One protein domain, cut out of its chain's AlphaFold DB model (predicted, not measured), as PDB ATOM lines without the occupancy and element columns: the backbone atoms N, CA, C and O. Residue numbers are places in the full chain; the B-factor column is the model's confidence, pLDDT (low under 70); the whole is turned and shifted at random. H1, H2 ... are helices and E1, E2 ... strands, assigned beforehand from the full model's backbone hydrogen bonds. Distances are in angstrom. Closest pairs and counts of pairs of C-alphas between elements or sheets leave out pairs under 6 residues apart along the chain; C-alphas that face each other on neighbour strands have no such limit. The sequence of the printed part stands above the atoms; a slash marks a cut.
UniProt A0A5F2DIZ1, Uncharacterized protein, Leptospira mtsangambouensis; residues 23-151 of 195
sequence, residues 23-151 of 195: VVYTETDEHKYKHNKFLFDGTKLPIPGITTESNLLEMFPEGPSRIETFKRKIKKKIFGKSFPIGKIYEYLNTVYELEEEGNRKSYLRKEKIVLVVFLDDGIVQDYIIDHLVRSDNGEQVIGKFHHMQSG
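This is residues 23 to 151 of the 195 residues of an uncharacterized protein of Leptospira mtsangambouensis (UniProt A0A5F2DIZ1). One long, twisted sheet of five strands makes the body, and its longest strands, E2 and E3, form a hairpin that runs along the long axis. At one end of the sheet E1 and E2 bend sharply together; at the other, E2 and E3 run on past E4 and the short E5. The short helix H2 sits by the sheet near the turn between E3 and E4, while H1, near the start, only grazes the sheet. The 129 printed residues hold, in order, H1 H2 E1 E2 E3 E4 E5; the sheet's order is E1 E2 E3 E4 E5, all antiparallel, and the class is mostly strand. The whole is only just loose, close to compact, with a radius of gyration of the C-alphas of 17.1 A and spans of 54 by 29 by 26 A.

Begin at H1, residues 27 to 33, which only grazes the sheet with residues 29 to 33. It is apart from H2, residues 53 to 59. H2 is on the sheet at a height of 9.1 A, over none of the strands, but only just, since 2 of its C-alphas fall on E4, residues 123 to 134; their closest C-alphas, Glu 53 and Ile 123, are 6.0 A apart. Every O i to N i+4 pair in H2 is within hydrogen-bond range; in H1 it is 1 of 3, beside 2 of 4 O i to N i+3 pairs. The strands form a meander, each the antiparallel neighbour of the one before. In the hairpin of E1, residues 66 to 78, and E2, residues 81 to 101, find N 68 and O 88 at 3.0 A; E1 bends by 117 degrees at residue 72 and E2 by 106 degrees at residue 84. E2 and E3, residues 104 to 120, are a hairpin at 169 degrees, with N 93 and O 113 at 2.9 A. In the hairpin of E3 and E4, N 114 and O 130 are 2.8 A apart. In that of E4 and E5, residues 140 to 142, N 141 and O 133 are 2.8 A apart. E1 and E5 are the edge strands, and they are apart.

Find C-alpha 27 at (110.595, -13.311, 248.435), where H1 begins; H1 measures 10.4 A and H2 9.7 A. E1 spans 19.8 A. E2 runs 49.7 A from C-alpha 81 at (81.241, -46.715, 239.357), E3 47.8 A and E4 33.8 A. E5, 7.0 A long, ends at C-alpha 142, (84.577, -27.781, 253.329).

The C-alphas of Arg 72 and Gly 102 are the two farthest apart, 54.9 A. The printed part has no cut. The link from H1 to H2, residues 34 to 52, is long. Confidence is under 70 at residues 23 to 36 and 149 to 151.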
ATOM      1  N   VAL A  23     105.150 -18.170 260.571       47.66
ATOM      2  CA  VAL A  23     106.004 -18.549 259.449       47.66
ATOM      3  C   VAL A  23     106.307 -17.280 258.653       47.66
ATOM      4  O   VAL A  23     105.425 -16.721 258.007       47.66
ATOM      5  N   VAL A  24     107.543 -16.787 258.746       43.62
ATOM      6  CA  VAL A  24     108.011 -15.630 257.974       43.62
ATOM      7  C   VAL A  24     108.402 -16.127 256.588       43.62
ATOM      8  O   VAL A  24     109.407 -16.820 256.438       43.62
ATOM      9  N   TYR A  25     107.596 -15.793 255.585       46.91
ATOM     10  CA  TYR A  25     107.868 -16.153 254.197       46.91
ATOM     11  C   TYR A  25     108.822 -15.138 253.550       46.91
ATOM     12  O   TYR A  25     108.750 -13.935 253.797       46.91
ATOM     13  N   THR A  26     109.735 -15.644 252.728       44.69
ATOM     14  CA  THR A  26     110.757 -14.887 251.987       44.69
ATOM     15  C   THR A  26     110.279 -14.558 250.565       44.69
ATOM     16  O   THR A  26     109.368 -15.206 250.060       44.69
ATOM     17  N   GLU A  27     110.901 -13.604 249.859       45.72
ATOM     18  CA  GLU A  27     110.595 -13.311 248.435       45.72
ATOM     19  C   GLU A  27     110.711 -14.548 247.513       45.72
ATOM     20  O   GLU A  27     110.033 -14.654 246.490       45.72
ATOM     21  N   THR A  28     111.532 -15.534 247.884       45.44
ATOM     22  CA  THR A  28     111.607 -16.834 247.200       45.44
ATOM     23  C   THR A  28     110.321 -17.657 247.318       45.44
ATOM     24  O   THR A  28     109.995 -18.418 246.405       45.44
ATOM     25  N   ASP A  29     109.546 -17.475 248.388       45.75
ATOM     26  CA  ASP A  29     108.243 -18.116 248.557       45.75
ATOM     27  C   ASP A  29     107.167 -17.454 247.677       45.75
ATOM     28  O   ASP A  29     106.282 -18.138 247.165       45.75
ATOM     29  N   GLU A  30     107.293 -16.155 247.386       43.75
ATOM     30  CA  GLU A  30     106.400 -15.413 246.479       43.75
ATOM     31  C   GLU A  30     106.358 -16.012 245.058       43.75
ATOM     32  O   GLU A  30     105.309 -16.022 244.408       43.75
ATOM     33  N   HIS A  31     107.478 -16.567 244.577       43.31
ATOM     34  CA  HIS A  31     107.527 -17.273 243.291       43.31
ATOM     35  C   HIS A  31     106.779 -18.610 243.338       43.31
ATOM     36  O   HIS A  31     106.071 -18.949 242.392       43.31
ATOM     37  N   LYS A  32     106.853 -19.342 244.455       47.03
ATOM     38  CA  LYS A  32     106.200 -20.648 244.620       47.03
ATOM     39  C   LYS A  32     104.667 -20.550 244.602       47.03
ATOM     40  O   LYS A  32     104.008 -21.479 244.141       47.03
ATOM     41  N   TYR A  33     104.105 -19.422 245.039       45.62
ATOM     42  CA  TYR A  33     102.654 -19.195 245.110       45.62
ATOM     43  C   TYR A  33     102.039 -18.578 243.840       45.62
ATOM     44  O   TYR A  33     100.818 -18.578 243.693       45.62
ATOM     45  N   LYS A  34     102.857 -18.118 242.880       43.25
ATOM     46  CA  LYS A  34     102.413 -17.527 241.597       43.25
ATOM     47  C   LYS A  34     102.127 -18.541 240.477       43.25
ATOM     48  O   LYS A  34     101.769 -18.141 239.371       43.25
ATOM     49  N   HIS A  35     102.283 -19.843 240.723       49.00
ATOM     50  CA  HIS A  35     102.202 -20.867 239.670       49.00
ATOM     51  C   HIS A  35     100.799 -21.431 239.395       49.00
ATOM     52  O   HIS A  35     100.630 -22.151 238.411       49.00
ATOM     53  N   ASN A  36      99.778 -21.068 240.174       61.28
ATOM     54  CA  ASN A  36      98.405 -21.497 239.900       61.28
ATOM     55  C   ASN A  36      97.742 -20.534 238.914       61.28
ATOM     56  O   ASN A  36      97.104 -19.563 239.307       61.28
ATOM     57  N   LYS A  37      97.935 -20.790 237.616       70.56
ATOM     58  CA  LYS A  37      97.262 -20.034 236.548       70.56
ATOM     59  C   LYS A  37      95.790 -20.419 236.394       70.56
ATOM     60  O   LYS A  37      95.009 -19.616 235.908       70.56
ATOM     61  N   PHE A  38      95.424 -21.629 236.807       85.81
ATOM     62  CA  PHE A  38      94.063 -22.132 236.702       85.81
ATOM     63  C   PHE A  38      93.096 -21.333 237.585       85.81
ATOM     64  O   PHE A  38      93.240 -21.290 238.808       85.81
ATOM     65  N   LEU A  39      92.074 -20.753 236.954       87.25
ATOM     66  CA  LEU A  39      90.964 -20.089 237.625       87.25
ATOM     67  C   LEU A  39      89.736 -20.998 237.580       87.25
ATOM     68  O   LEU A  39      89.137 -21.221 236.531       87.25
ATOM     69  N   PHE A  40      89.364 -21.531 238.741       90.62
ATOM     70  CA  PHE A  40      88.208 -22.414 238.856       90.62
ATOM     71  C   PHE A  40      86.894 -21.660 238.603       90.62
ATOM     72  O   PHE A  40      86.585 -20.690 239.295       90.62
ATOM     73  N   ASP A  41      86.089 -22.166 237.669       90.38
ATOM     74  CA  ASP A  41      84.724 -21.715 237.401       90.38
ATOM     75  C   ASP A  41      83.745 -22.859 237.692       90.38
ATOM     76  O   ASP A  41      83.595 -23.797 236.909       90.38
ATOM     77  N   GLY A  42      83.044 -22.772 238.825       89.56
ATOM     78  CA  GLY A  42      82.086 -23.796 239.250       89.56
ATOM     79  C   GLY A  42      80.848 -23.931 238.357       89.56
ATOM     80  O   GLY A  42      80.045 -24.831 238.587       89.56
ATOM     81  N   THR A  43      80.674 -23.062 237.354       90.62
ATOM     82  CA  THR A  43      79.629 -23.198 236.324       90.62
ATOM     83  C   THR A  43      80.092 -24.010 235.113       90.62
ATOM     84  O   THR A  43      79.264 -24.451 234.316       90.62
ATOM     85  N   LYS A  44      81.402 -24.257 234.988       90.88
ATOM     86  CA  LYS A  44      82.029 -24.992 233.884       90.88
ATOM     87  C   LYS A  44      82.663 -26.276 234.398       90.88
ATOM     88  O   LYS A  44      83.879 -26.388 234.520       90.88
ATOM     89  N   LEU A  45      81.824 -27.266 234.687       95.06
ATOM     90  CA  LEU A  45      82.271 -28.596 235.098       95.06
ATOM     91  C   LEU A  45      82.170 -29.594 233.942       95.06
ATOM     92  O   LEU A  45      81.246 -29.492 233.130       95.06
ATOM     93  N   PRO A  46      83.106 -30.552 233.838       95.88
ATOM     94  CA  PRO A  46      83.026 -31.573 232.810       95.88
ATOM     95  C   PRO A  46      81.830 -32.495 233.059       95.88
ATOM     96  O   PRO A  46      81.456 -32.776 234.196       95.88
ATOM     97  N   ILE A  47      81.243 -32.997 231.978       96.62
ATOM     98  CA  ILE A  47      80.143 -33.954 232.004       96.62
ATOM     99  C   ILE A  47      80.718 -35.339 231.676       96.62
ATOM    100  O   ILE A  47      81.157 -35.560 230.541       96.62
ATOM    101  N   PRO A  48      80.731 -36.285 232.636       95.88
ATOM    102  CA  PRO A  48      81.234 -37.634 232.409       95.88
ATOM    103  C   PRO A  48      80.580 -38.320 231.201       95.88
ATOM    104  O   PRO A  48      79.363 -38.283 231.033       95.88
ATOM    105  N   GLY A  49      81.392 -38.955 230.358       96.50
ATOM    106  CA  GLY A  49      80.979 -39.634 229.128       96.50
ATOM    107  C   GLY A  49      80.682 -38.713 227.939       96.50
ATOM    108  O   GLY A  49      80.463 -39.223 226.844       96.50
ATOM    109  N   ILE A  50      80.678 -37.389 228.132       97.94
ATOM    110  CA  ILE A  50      80.374 -36.399 227.084       97.94
ATOM    111  C   ILE A  50      81.561 -35.465 226.852       97.94
ATOM    112  O   ILE A  50      81.965 -35.255 225.711       97.94
ATOM    113  N   THR A  51      82.134 -34.900 227.915       98.25
ATOM    114  CA  THR A  51      83.264 -33.976 227.797       98.25
ATOM    115  C   THR A  51      84.507 -34.714 227.312       98.25
ATOM    116  O   THR A  51      84.935 -35.709 227.903       98.25
ATOM    117  N   THR A  52      85.101 -34.200 226.239       98.31
ATOM    118  CA  THR A  52      86.367 -34.698 225.695       98.31
ATOM    119  C   THR A  52      87.562 -33.955 226.287       98.31
ATOM    120  O   THR A  52      87.430 -32.874 226.862       98.31
ATOM    121  N   GLU A  53      88.757 -34.501 226.094       97.06
ATOM    122  CA  GLU A  53      90.013 -33.847 226.450       97.06
ATOM    123  C   GLU A  53      90.176 -32.497 225.732       97.06
ATOM    124  O   GLU A  53      90.617 -31.531 226.346       97.06
ATOM    125  N   SER A  54      89.746 -32.391 224.468       96.50
ATOM    126  CA  SER A  54      89.756 -31.115 223.738       96.50
ATOM    127  C   SER A  54      88.839 -30.086 224.396       96.50
ATOM    128  O   SER A  54      89.238 -28.942 224.582       96.50
ATOM    129  N   ASN A  55      87.636 -30.497 224.814       96.75
ATOM    130  CA  ASN A  55      86.731 -29.595 225.524       96.75
ATOM    131  C   ASN A  55      87.318 -29.150 226.867       96.75
ATOM    132  O   ASN A  55      87.158 -27.993 227.225       96.75
ATOM    133  N   LEU A  56      88.030 -30.020 227.597       94.38
ATOM    134  CA  LEU A  56      88.715 -29.611 228.830       94.38
ATOM    135  C   LEU A  56      89.767 -28.529 228.580       94.38
ATOM    136  O   LEU A  56      89.862 -27.596 229.368       94.38
ATOM    137  N   LEU A  57      90.546 -28.643 227.502       91.12
ATOM    138  CA  LEU A  57      91.550 -27.636 227.139       91.12
ATOM    139  C   LEU A  57      90.908 -26.303 226.728       91.12
ATOM    140  O   LEU A  57      91.479 -25.249 226.979       91.12
ATOM    141  N   GLU A  58      89.715 -26.334 226.135       92.88
ATOM    142  CA  GLU A  58      88.929 -25.128 225.842       92.88
ATOM    143  C   GLU A  58      88.299 -24.524 227.105       92.88
ATOM    144  O   GLU A  58      88.266 -23.304 227.264       92.88
ATOM    145  N   MET A  59      87.796 -25.370 228.010       92.38
ATOM    146  CA  MET A  59      87.212 -24.953 229.287       92.38
ATOM    147  C   MET A  59      88.267 -24.345 230.215       92.38
ATOM    148  O   MET A  59      87.963 -23.381 230.916       92.38
ATOM    149  N   PHE A  60      89.481 -24.903 230.203       91.38
ATOM    150  CA  PHE A  60      90.596 -24.575 231.094       91.38
ATOM    151  C   PHE A  60      91.886 -24.331 230.281       91.38
ATOM    152  O   PHE A  60      92.794 -25.174 230.279       91.38
ATOM    153  N   PRO A  61      91.980 -23.193 229.567       89.81
ATOM    154  CA  PRO A  61      93.066 -22.911 228.624       89.81
ATOM    155  C   PRO A  61      94.440 -22.755 229.281       89.81
ATOM    156  O   PRO A  61      95.465 -22.912 228.620       89.81
ATOM    157  N   GLU A  62      94.493 -22.473 230.583       88.38
ATOM    158  CA  GLU A  62      95.739 -22.399 231.347       88.38
ATOM    159  C   GLU A  62      96.398 -23.771 231.541       88.38
ATOM    160  O   GLU A  62      97.581 -23.842 231.884       88.38
ATOM    161  N   GLY A  63      95.648 -24.843 231.274       89.06
ATOM    162  CA  GLY A  63      96.094 -26.220 231.391       89.06
ATOM    163  C   GLY A  63      96.111 -26.740 232.833       89.06
ATOM    164  O   GLY A  63      95.920 -25.990 233.795       89.06
ATOM    165  N   PRO A  64      96.306 -28.057 232.997       91.69
ATOM    166  CA  PRO A  64      96.385 -28.683 234.308       91.69
ATOM    167  C   PRO A  64      97.711 -28.367 235.009       91.69
ATOM    168  O   PRO A  64      98.770 -28.277 234.386       91.69
ATOM    169  N   SER A  65      97.658 -28.273 236.335       89.44
ATOM    170  CA  SER A  65      98.831 -28.160 237.208       89.44
ATOM    171  C   SER A  65      99.682 -29.432 237.178       89.44
ATOM    172  O   SER A  65     100.901 -29.369 237.345       89.44
ATOM    173  N   ARG A  66      99.049 -30.589 236.959       88.62
ATOM    174  CA  ARG A  66      99.720 -31.887 236.858       88.62
ATOM    175  C   ARG A  66      98.976 -32.822 235.909       88.62
ATOM    176  O   ARG A  66      97.749 -32.844 235.863       88.62
ATOM    177  N   ILE A  67      99.753 -33.609 235.165       91.44
ATOM    178  CA  ILE A  67      99.266 -34.631 234.241       91.44
ATOM    179  C   ILE A  67      99.922 -35.962 234.588       91.44
ATOM    180  O   ILE A  67     101.149 -36.061 234.617       91.44
ATOM    181  N   GLU A  68      99.114 -37.000 234.755       91.81
ATOM    182  CA  GLU A  68      99.577 -38.387 234.745       91.81
ATOM    183  C   GLU A  68      99.011 -39.085 233.510       91.81
ATOM    184  O   GLU A  68      97.806 -39.071 233.284       91.81
ATOM    185  N   THR A  69      99.863 -39.693 232.686       93.44
ATOM    186  CA  THR A  69      99.436 -40.499 231.529       93.44
ATOM    187  C   THR A  69      99.909 -41.934 231.712       93.44
ATOM    188  O   THR A  69     101.104 -42.189 231.864       93.44
ATOM    189  N   PHE A  70      98.968 -42.869 231.678       91.75
ATOM    190  CA  PHE A  70      99.182 -44.289 231.908       91.75
ATOM    191  C   PHE A  70      99.315 -44.999 230.553       91.75
ATOM    192  O   PHE A  70      98.339 -45.159 229.825       91.75
ATOM    193  N   LYS A  71     100.525 -45.460 230.217       89.62
ATOM    194  CA  LYS A  71     100.788 -46.365 229.079       89.62
ATOM    195  C   LYS A  71      99.973 -47.657 229.178       89.62
ATOM    196  O   LYS A  71      99.461 -48.149 228.179       89.62
ATOM    197  N   ARG A  72      99.859 -48.212 230.387       91.06
ATOM    198  CA  ARG A  72      98.965 -49.318 230.724       91.06
ATOM    199  C   ARG A  72      97.884 -48.778 231.648       91.06
ATOM    200  O   ARG A  72      98.154 -48.477 232.812       91.06
ATOM    201  N   LYS A  73      96.672 -48.681 231.100       92.62
ATOM    202  CA  LYS A  73      95.480 -48.200 231.802       92.62
ATOM    203  C   LYS A  73      95.300 -48.913 233.143       92.62
ATOM    204  O   LYS A  73      95.598 -50.104 233.268       92.62
ATOM    205  N   ILE A  74      94.794 -48.182 234.125       92.44
ATOM    206  CA  ILE A  74      94.407 -48.726 235.431       92.44
ATOM    207  C   ILE A  74      92.888 -48.718 235.552       92.44
ATOM    208  O   ILE A  74      92.217 -47.878 234.961       92.44
ATOM    209  N   LYS A  75      92.329 -49.651 236.320       91.56
ATOM    210  CA  LYS A  75      90.910 -49.623 236.673       91.56
ATOM    211  C   LYS A  75      90.738 -48.789 237.935       91.56
ATOM    212  O   LYS A  75      91.528 -48.905 238.870       91.56
ATOM    213  N   LYS A  76      89.714 -47.947 237.980       89.12
ATOM    214  CA  LYS A  76      89.393 -47.159 239.165       89.12
ATOM    215  C   LYS A  76      87.922 -47.243 239.488       89.12
ATOM    216  O   LYS A  76      87.102 -47.439 238.598       89.12
ATOM    217  N   LYS A  77      87.613 -47.102 240.773       88.12
ATOM    218  CA  LYS A  77      86.260 -47.032 241.294       88.12
ATOM    219  C   LYS A  77      86.070 -45.709 242.023       88.12
ATOM    220  O   LYS A  77      86.761 -45.456 243.005       88.12
ATOM    221  N   ILE A  78      85.140 -44.888 241.550       85.94
ATOM    222  CA  ILE A  78      84.735 -43.630 242.191       85.94
ATOM    223  C   ILE A  78      83.210 -43.628 242.271       85.94
ATOM    224  O   ILE A  78      82.543 -44.086 241.347       85.94
ATOM    225  N   PHE A  79      82.651 -43.226 243.417       83.94
ATOM    226  CA  PHE A  79      81.199 -43.188 243.657       83.94
ATOM    227  C   PHE A  79      80.458 -44.488 243.284       83.94
ATOM    228  O   PHE A  79      79.333 -44.479 242.796       83.94
ATOM    229  N   GLY A  80      81.107 -45.640 243.493       84.25
ATOM    230  CA  GLY A  80      80.549 -46.953 243.161       84.25
ATOM    231  C   GLY A  80      80.667 -47.362 241.687       84.25
ATOM    232  O   GLY A  80      80.493 -48.544 241.393       84.25
ATOM    233  N   LYS A  81      81.030 -46.448 240.782       87.81
ATOM    234  CA  LYS A  81      81.241 -46.715 239.357       87.81
ATOM    235  C   LYS A  81      82.691 -47.108 239.101       87.81
ATOM    236  O   LYS A  81      83.606 -46.399 239.511       87.81
ATOM    237  N   SER A  82      82.893 -48.217 238.393       91.69
ATOM    238  CA  SER A  82      84.217 -48.648 237.945       91.69
ATOM    239  C   SER A  82      84.447 -48.275 236.484       91.69
ATOM    240  O   SER A  82      83.585 -48.533 235.646       91.69
ATOM    241  N   PHE A  83      85.607 -47.708 236.169       92.94
ATOM    242  CA  PHE A  83      85.989 -47.308 234.814       92.94
ATOM    243  C   PHE A  83      87.509 -47.418 234.611       92.94
ATOM    244  O   PHE A  83      88.270 -47.373 235.584       92.94
ATOM    245  N   PRO A  84      87.973 -47.616 233.367       94.62
ATOM    246  CA  PRO A  84      89.388 -47.506 233.035       94.62
ATOM    247  C   PRO A  84      89.862 -46.051 233.116       94.62
ATOM    248  O   PRO A  84      89.084 -45.119 232.933       94.62
ATOM    249  N   ILE A  85      91.151 -45.864 233.368       95.06
ATOM    250  CA  ILE A  85      91.825 -44.569 233.332       95.06
ATOM    251  C   ILE A  85      93.096 -44.717 232.507       95.06
ATOM    252  O   ILE A  85      93.964 -45.537 232.821       95.06
ATOM    253  N   GLY A  86      93.209 -43.887 231.474       95.50
ATOM    254  CA  GLY A  86      94.428 -43.685 230.697       95.50
ATOM    255  C   GLY A  86      95.157 -42.388 231.046       95.50
ATOM    256  O   GLY A  86      96.358 -42.280 230.795       95.50
ATOM    257  N   LYS A  87      94.470 -41.399 231.630       96.19
ATOM    258  CA  LYS A  87      95.064 -40.100 231.964       96.19
ATOM    259  C   LYS A  87      94.344 -39.430 233.138       96.19
ATOM    260  O   LYS A  87      93.135 -39.580 233.283       96.19
ATOM    261  N   ILE A  88      95.083 -38.690 233.958       95.94
ATOM    262  CA  ILE A  88      94.557 -37.877 235.060       95.94
ATOM    263  C   ILE A  88      95.053 -36.449 234.887       95.94
ATOM    264  O   ILE A  88      96.255 -36.228 234.720       95.94
ATOM    265  N   TYR A  89      94.124 -35.498 234.937       95.69
ATOM    266  CA  TYR A  89      94.406 -34.067 235.007       95.69
ATOM    267  C   TYR A  89      94.076 -33.545 236.394       95.69
ATOM    268  O   TYR A  89      92.976 -33.753 236.892       95.69
ATOM    269  N   GLU A  90      95.027 -32.844 236.995       93.69
ATOM    270  CA  GLU A  90      94.844 -32.142 238.259       93.69
ATOM    271  C   GLU A  90      94.985 -30.643 238.009       93.69
ATOM    272  O   GLU A  90      96.005 -30.177 237.490       93.69
ATOM    273  N   TYR A  91      93.961 -29.890 238.388       92.69
ATOM    274  CA  TYR A  91      93.923 -28.439 238.324       92.69
ATOM    275  C   TYR A  91      93.884 -27.883 239.743       92.69
ATOM    276  O   TYR A  91      92.967 -28.183 240.509       92.69
ATOM    277  N   LEU A  92      94.875 -27.061 240.088       91.25
ATOM    278  CA  LEU A  92      94.982 -26.425 241.392       91.25
ATOM    279  C   LEU A  92      94.691 -24.931 241.268       91.25
ATOM    280  O   LEU A  92      95.418 -24.196 240.602       91.25
ATOM    281  N   ASN A  93      93.652 -24.478 241.966       91.50
ATOM    282  CA  ASN A  93      93.401 -23.065 242.219       91.50
ATOM    283  C   ASN A  93      93.627 -22.802 243.712       91.50
ATOM    284  O   ASN A  93      93.136 -23.539 244.571       91.50
ATOM    285  N   THR A  94      94.416 -21.790 244.056       88.75
ATOM    286  CA  THR A  94      94.636 -21.410 245.455       88.75
ATOM    287  C   THR A  94      94.631 -19.900 245.577       88.75
ATOM    288  O   THR A  94      95.418 -19.223 244.923       88.75
ATOM    289  N   VAL A  95      93.760 -19.394 246.445       88.19
ATOM    290  CA  VAL A  95      93.636 -17.972 246.747       88.19
ATOM    291  C   VAL A  95      94.337 -17.697 248.068       88.19
ATOM    292  O   VAL A  95      94.071 -18.352 249.081       88.19
ATOM    293  N   TYR A  96      95.228 -16.712 248.053       86.06
ATOM    294  CA  TYR A  96      95.933 -16.221 249.230       86.06
ATOM    295  C   TYR A  96      95.486 -14.795 249.548       86.06
ATOM    296  O   TYR A  96      95.241 -14.002 248.641       86.06
ATOM    297  N   GLU A  97      95.412 -14.467 250.831       83.94
ATOM    298  CA  GLU A  97      95.313 -13.096 251.327       83.94
ATOM    299  C   GLU A  97      96.645 -12.705 251.962       83.94
ATOM    300  O   GLU A  97      97.266 -13.508 252.663       83.94
ATOM    301  N   LEU A  98      97.084 -11.478 251.696       82.69
ATOM    302  CA  LEU A  98      98.237 -10.892 252.357       82.69
ATOM    303  C   LEU A  98      97.785 -10.256 253.674       82.69
ATOM    304  O   LEU A  98      96.990  -9.320 253.669       82.69
ATOM    305  N   GLU A  99      98.334 -10.734 254.784       80.31
ATOM    306  CA  GLU A  99      98.245 -10.078 256.083       80.31
ATOM    307  C   GLU A  99      99.560  -9.351 256.380       80.31
ATOM    308  O   GLU A  99     100.643  -9.947 256.339       80.31
ATOM    309  N   GLU A 100      99.464  -8.057 256.689       84.38
ATOM    310  CA  GLU A 100     100.598  -7.232 257.100       84.38
ATOM    311  C   GLU A 100     100.435  -6.813 258.570       84.38
ATOM    312  O   GLU A 100      99.452  -6.173 258.941       84.38
ATOM    313  N   GLU A 101     101.409  -7.158 259.415       78.69
ATOM    314  CA  GLU A 101     101.461  -6.733 260.820       78.69
ATOM    315  C   GLU A 101     102.823  -6.083 261.108       78.69
ATOM    316  O   GLU A 101     103.856  -6.748 261.250       78.69
ATOM    317  N   GLY A 102     102.843  -4.748 261.164       81.81
ATOM    318  CA  GLY A 102     104.078  -3.971 261.286       81.81
ATOM    319  C   GLY A 102     105.006  -4.202 260.088       81.81
ATOM    320  O   GLY A 102     104.649  -3.893 258.959       81.81
ATOM    321  N   ASN A 103     106.193  -4.765 260.339       81.31
ATOM    322  CA  ASN A 103     107.173  -5.108 259.296       81.31
ATOM    323  C   ASN A 103     107.063  -6.568 258.811       81.31
ATOM    324  O   ASN A 103     107.957  -7.046 258.113       81.31
ATOM    325  N   ARG A 104     106.025  -7.309 259.217       74.00
ATOM    326  CA  ARG A 104     105.819  -8.710 258.823       74.00
ATOM    327  C   ARG A 104     104.753  -8.810 257.743       74.00
ATOM    328  O   ARG A 104     103.710  -8.177 257.854       74.00
ATOM    329  N   LYS A 105     105.016  -9.654 256.748       77.94
ATOM    330  CA  LYS A 105     104.091 -10.019 255.673       77.94
ATOM    331  C   LYS A 105     103.857 -11.524 255.714       77.94
ATOM    332  O   LYS A 105     104.825 -12.282 255.740       77.94
ATOM    333  N   SER A 106     102.598 -11.944 255.723       76.31
ATOM    334  CA  SER A 106     102.204 -13.355 255.720       76.31
ATOM    335  C   SER A 106     101.158 -13.596 254.640       76.31
ATOM    336  O   SER A 106     100.204 -12.836 254.530       76.31
ATOM    337  N   TYR A 107     101.306 -14.665 253.858       79.31
ATOM    338  CA  TYR A 107     100.291 -15.077 252.887       79.31
ATOM    339  C   TYR A 107      99.455 -16.195 253.494       79.31
ATOM    340  O   TYR A 107      99.909 -17.335 253.619       79.31
ATOM    341  N   LEU A 108      98.225 -15.877 253.877       82.12
ATOM    342  CA  LEU A 108      97.290 -16.859 254.400       82.12
ATOM    343  C   LEU A 108      96.449 -17.442 253.273       82.12
ATOM    344  O   LEU A 108      95.820 -16.724 252.500       82.12
ATOM    345  N   ARG A 109      96.391 -18.772 253.198       84.50
ATOM    346  CA  ARG A 109      95.522 -19.462 252.241       84.50
ATOM    347  C   ARG A 109      94.055 -19.266 252.632       84.50
ATOM    348  O   ARG A 109      93.618 -19.787 253.659       84.50
ATOM    349  N   LYS A 110      93.304 -18.553 251.794       89.44
ATOM    350  CA  LYS A 110      91.859 -18.332 251.941       89.44
ATOM    351  C   LYS A 110      91.041 -19.466 251.362       89.44
ATOM    352  O   LYS A 110      90.085 -19.903 251.986       89.44
ATOM    353  N   GLU A 111      91.428 -19.946 250.193       90.69
ATOM    354  CA  GLU A 111      90.662 -20.943 249.456       90.69
ATOM    355  C   GLU A 111      91.618 -21.849 248.692       90.69
ATOM    356  O   GLU A 111      92.651 -21.407 248.182       90.69
ATOM    357  N   LYS A 112      91.285 -23.132 248.634       90.88
ATOM    358  CA  LYS A 112      91.969 -24.129 247.823       90.88
ATOM    359  C   LYS A 112      90.915 -24.952 247.105       90.88
ATOM    360  O   LYS A 112      90.048 -25.530 247.755       90.88
ATOM    361  N   ILE A 113      91.038 -25.038 245.788       92.75
ATOM    362  CA  ILE A 113      90.256 -25.944 244.959       92.75
ATOM    363  C   ILE A 113      91.214 -26.847 244.191       92.75
ATOM    364  O   ILE A 113      92.091 -26.360 243.478       92.75
ATOM    365  N   VAL A 114      91.030 -28.158 244.330       92.50
ATOM    366  CA  VAL A 114      91.669 -29.172 243.490       92.50
ATOM    367  C   VAL A 114      90.588 -29.856 242.671       92.50
ATOM    368  O   VAL A 114      89.748 -30.559 243.228       92.50
ATOM    369  N   LEU A 115      90.595 -29.648 241.357       94.50
ATOM    370  CA  LEU A 115      89.757 -30.393 240.421       94.50
ATOM    371  C   LEU A 115      90.599 -31.519 239.822       94.50
ATOM    372  O   LEU A 115      91.593 -31.259 239.147       94.50
ATOM    373  N   VAL A 116      90.184 -32.763 240.052       95.25
ATOM    374  CA  VAL A 116      90.834 -33.948 239.485       95.25
ATOM    375  C   VAL A 116      89.891 -34.564 238.468       95.25
ATOM    376  O   VAL A 116      88.764 -34.924 238.801       95.25
ATOM    377  N   VAL A 117      90.346 -34.679 237.225       96.81
ATOM    378  CA  VAL A 117      89.574 -35.214 236.103       96.81
ATOM    379  C   VAL A 117      90.221 -36.505 235.625       96.81
ATOM    380  O   VAL A 117      91.414 -36.538 235.320       96.81
ATOM    381  N   PHE A 118      89.425 -37.567 235.533       96.88
ATOM    382  CA  PHE A 118      89.871 -38.886 235.102       96.88
ATOM    383  C   PHE A 118      89.424 -39.121 233.663       96.88
ATOM    384  O   PHE A 118      88.236 -39.012 233.355       96.88
ATOM    385  N   LEU A 119      90.361 -39.449 232.777       98.06
ATOM    386  CA  LEU A 119      90.098 -39.654 231.359       98.06
ATOM    387  C   LEU A 119      90.447 -41.073 230.919       98.06
ATOM    388  O   LEU A 119      91.438 -41.662 231.362       98.06
ATOM    389  N   ASP A 120      89.679 -41.564 229.954       97.56
ATOM    390  CA  ASP A 120      89.995 -42.749 229.167       97.56
ATOM    391  C   ASP A 120      89.782 -42.459 227.684       97.56
ATOM    392  O   ASP A 120      88.747 -41.910 227.315       97.56
ATOM    393  N   ASP A 121      90.782 -42.769 226.857       96.44
ATOM    394  CA  ASP A 121      90.785 -42.513 225.406       96.44
ATOM    395  C   ASP A 121      90.290 -41.109 225.013       96.44
ATOM    396  O   ASP A 121      89.548 -40.922 224.051       96.44
ATOM    397  N   GLY A 122      90.708 -40.096 225.780       96.12
ATOM    398  CA  GLY A 122      90.354 -38.697 225.535       96.12
ATOM    399  C   GLY A 122      88.928 -38.313 225.947       96.12
ATOM    400  O   GLY A 122      88.494 -37.211 225.622       96.12
ATOM    401  N   ILE A 123      88.201 -39.171 226.666       98.19
ATOM    402  CA  ILE A 123      86.853 -38.904 227.189       98.19
ATOM    403  C   ILE A 123      86.895 -38.883 228.717       98.19
ATOM    404  O   ILE A 123      87.446 -39.790 229.344       98.19
ATOM    405  N   VAL A 124      86.282 -37.866 229.328       97.81
ATOM    406  CA  VAL A 124      86.148 -37.773 230.787       97.81
ATOM    407  C   VAL A 124      85.268 -38.905 231.303       97.81
ATOM    408  O   VAL A 124      84.106 -39.020 230.921       97.81
ATOM    409  N   GLN A 125      85.801 -39.730 232.198       97.00
ATOM    410  CA  GLN A 125      85.082 -40.841 232.823       97.00
ATOM    411  C   GLN A 125      84.384 -40.435 234.118       97.00
ATOM    412  O   GLN A 125      83.283 -40.928 234.393       97.00
ATOM    413  N   ASP A 126      85.034 -39.558 234.887       95.62
ATOM    414  CA  ASP A 126      84.528 -38.940 236.111       95.62
ATOM    415  C   ASP A 126      85.432 -37.766 236.539       95.62
ATOM    416  O   ASP A 126      86.511 -37.561 235.969       95.62
ATOM    417  N   TYR A 127      85.021 -37.019 237.562       94.94
ATOM    418  CA  TYR A 127      85.834 -35.989 238.208       94.94
ATOM    419  C   TYR A 127      85.476 -35.834 239.688       94.94
ATOM    420  O   TYR A 127      84.379 -36.175 240.126       94.94
ATOM    421  N   ILE A 128      86.393 -35.255 240.457       94.31
ATOM    422  CA  ILE A 128      86.148 -34.869 241.847       94.31
ATOM    423  C   ILE A 128      86.683 -33.472 242.130       94.31
ATOM    424  O   ILE A 128      87.562 -32.974 241.424       94.31
ATOM    425  N   ILE A 129      86.153 -32.854 243.183       93.69
ATOM    426  CA  ILE A 129      86.560 -31.515 243.607       93.69
ATOM    427  C   ILE A 129      86.857 -31.528 245.103       93.69
ATOM    428  O   ILE A 129      85.952 -31.762 245.907       93.69
ATOM    429  N   ASP A 130      88.101 -31.218 245.472       91.38
ATOM    430  CA  ASP A 130      88.473 -30.871 246.845       91.38
ATOM    431  C   ASP A 130      88.410 -29.364 247.010       91.38
ATOM    432  O   ASP A 130      89.269 -28.646 246.503       91.38
ATOM    433  N   HIS A 131      87.376 -28.877 247.684       92.81
ATOM    434  CA  HIS A 131      87.215 -27.459 247.965       92.81
ATOM    435  C   HIS A 131      87.316 -27.210 249.468       92.81
ATOM    436  O   HIS A 131      86.460 -27.660 250.232       92.81
ATOM    437  N   LEU A 132      88.340 -26.454 249.866       91.25
ATOM    438  CA  LEU A 132      88.567 -25.986 251.227       91.25
ATOM    439  C   LEU A 132      88.586 -24.462 251.288       91.25
ATOM    440  O   LEU A 132      89.260 -23.811 250.491       91.25
ATOM    441  N   VAL A 133      87.886 -23.908 252.272       92.50
ATOM    442  CA  VAL A 133      87.804 -22.470 252.544       92.50
ATOM    443  C   VAL A 133      88.261 -22.216 253.973       92.50
ATOM    444  O   VAL A 133      87.986 -23.007 254.873       92.50
ATOM    445  N   ARG A 134      88.965 -21.112 254.200       89.25
ATOM    446  CA  ARG A 134      89.289 -20.637 255.541       89.25
ATOM    447  C   ARG A 134      88.066 -19.948 256.139       89.25
ATOM    448  O   ARG A 134      87.602 -18.955 255.585       89.25
ATOM    449  N   SER A 135      87.559 -20.459 257.252       89.25
ATOM    450  CA  SER A 135      86.487 -19.818 258.017       89.25
ATOM    451  C   SER A 135      87.007 -18.632 258.832       89.25
ATOM    452  O   SER A 135      88.214 -18.456 259.013       89.25
ATOM    453  N   ASP A 136      86.086 -17.833 259.371       86.62
ATOM    454  CA  ASP A 136      86.401 -16.629 260.153       86.62
ATOM    455  C   ASP A 136      87.208 -16.926 261.429       86.62
ATOM    456  O   ASP A 136      87.984 -16.095 261.893       86.62
ATOM    457  N   ASN A 137      87.077 -18.135 261.984       87.25
ATOM    458  CA  ASN A 137      87.875 -18.612 263.121       87.25
ATOM    459  C   ASN A 137      89.284 -19.106 262.719       87.25
ATOM    460  O   ASN A 137      90.038 -19.570 263.571       87.25
ATOM    461  N   GLY A 138      89.642 -19.027 261.435       82.56
ATOM    462  CA  GLY A 138      90.934 -19.453 260.900       82.56
ATOM    463  C   GLY A 138      91.063 -20.951 260.607       82.56
ATOM    464  O   GLY A 138      92.126 -21.378 260.147       82.56
ATOM    465  N   GLU A 139      90.016 -21.746 260.828       86.88
ATOM    466  CA  GLU A 139      89.990 -23.172 260.484       86.88
ATOM    467  C   GLU A 139      89.808 -23.383 258.972       86.88
ATOM    468  O   GLU A 139      89.423 -22.477 258.235       86.88
ATOM    469  N   GLN A 140      90.145 -24.576 258.475       85.94
ATOM    470  CA  GLN A 140      89.825 -24.980 257.103       85.94
ATOM    471  C   GLN A 140      88.530 -25.788 257.135       85.94
ATOM    472  O   GLN A 140      88.451 -26.800 257.827       85.94
ATOM    473  N   VAL A 141      87.536 -25.349 256.374       90.56
ATOM    474  CA  VAL A 141      86.227 -25.991 256.268       90.56
ATOM    475  C   VAL A 141      85.929 -26.371 254.824       90.56
ATOM    476  O   VAL A 141      86.498 -25.819 253.883       90.56
ATOM    477  N   ILE A 142      85.017 -27.324 254.647       91.25
ATOM    478  CA  ILE A 142      84.577 -27.781 253.329       91.25
ATOM    479  C   ILE A 142      83.810 -26.657 252.617       91.25
ATOM    480  O   ILE A 142      82.853 -26.100 253.154       91.25
ATOM    481  N   GLY A 143      84.227 -26.336 251.393       91.56
ATOM    482  CA  GLY A 143      83.588 -25.338 250.540       91.56
ATOM    483  C   GLY A 143      82.425 -25.895 249.712       91.56
ATOM    484  O   GLY A 143      82.282 -27.097 249.504       91.56
ATOM    485  N   LYS A 144      81.601 -24.998 249.159       93.19
ATOM    486  CA  LYS A 144      80.345 -25.331 248.446       93.19
ATOM    487  C   LYS A 144      80.488 -26.210 247.195       93.19
ATOM    488  O   LYS A 144      79.504 -26.773 246.735       93.19
ATOM    489  N   PHE A 145      81.684 -26.259 246.611       93.38
ATOM    490  CA  PHE A 145      81.963 -27.033 245.393       93.38
ATOM    491  C   PHE A 145      82.582 -28.394 245.695       93.38
ATOM    492  O   PHE A 145      82.932 -29.112 244.767       93.38
ATOM    493  N   HIS A 146      82.753 -28.735 246.971       90.56
ATOM    494  CA  HIS A 146      83.333 -30.005 247.353       90.56
ATOM    495  C   HIS A 146      82.464 -31.147 246.820       90.56
ATOM    496  O   HIS A 146      81.279 -31.253 247.136       90.56
ATOM    497  N   HIS A 147      83.068 -31.984 245.985       87.69
ATOM    498  CA  HIS A 147      82.415 -33.097 245.314       87.69
ATOM    499  C   HIS A 147      83.257 -34.351 245.534       87.69
ATOM    500  O   HIS A 147      83.953 -34.835 244.643       87.69
ATOM    501  N   MET A 148      83.214 -34.834 246.774       78.81
ATOM    502  CA  MET A 148      83.796 -36.089 247.232       78.81
ATOM    503  C   MET A 148      82.917 -36.675 248.339       78.81
ATOM    504  O   MET A 148      82.248 -35.941 249.067       78.81
ATOM    505  N   GLN A 149      82.893 -38.006 248.466       64.62
ATOM    506  CA  GLN A 149      82.270 -38.646 249.626       64.62
ATOM    507  C   GLN A 149      83.100 -38.318 250.867       64.62
ATOM    508  O   GLN A 149      84.326 -38.373 250.823       64.62
ATOM    509  N   SER A 150      82.405 -37.947 251.943       47.34
ATOM    510  CA  SER A 150      82.965 -37.463 253.204       47.34
ATOM    511  C   SER A 150      84.154 -38.288 253.693       47.34
ATOM    512  O   SER A 150      84.064 -39.511 253.791       47.34
ATOM    513  N   GLY A 151      85.212 -37.584 254.080       51.50
ATOM    514  CA  GLY A 151      86.464 -38.151 254.553       51.50
ATOM    515  C   GLY A 151      87.597 -37.521 253.766       51.50
ATOM    516  O   GLY A 151      87.834 -37.884 252.618       51.50
TER     517      GLY A 151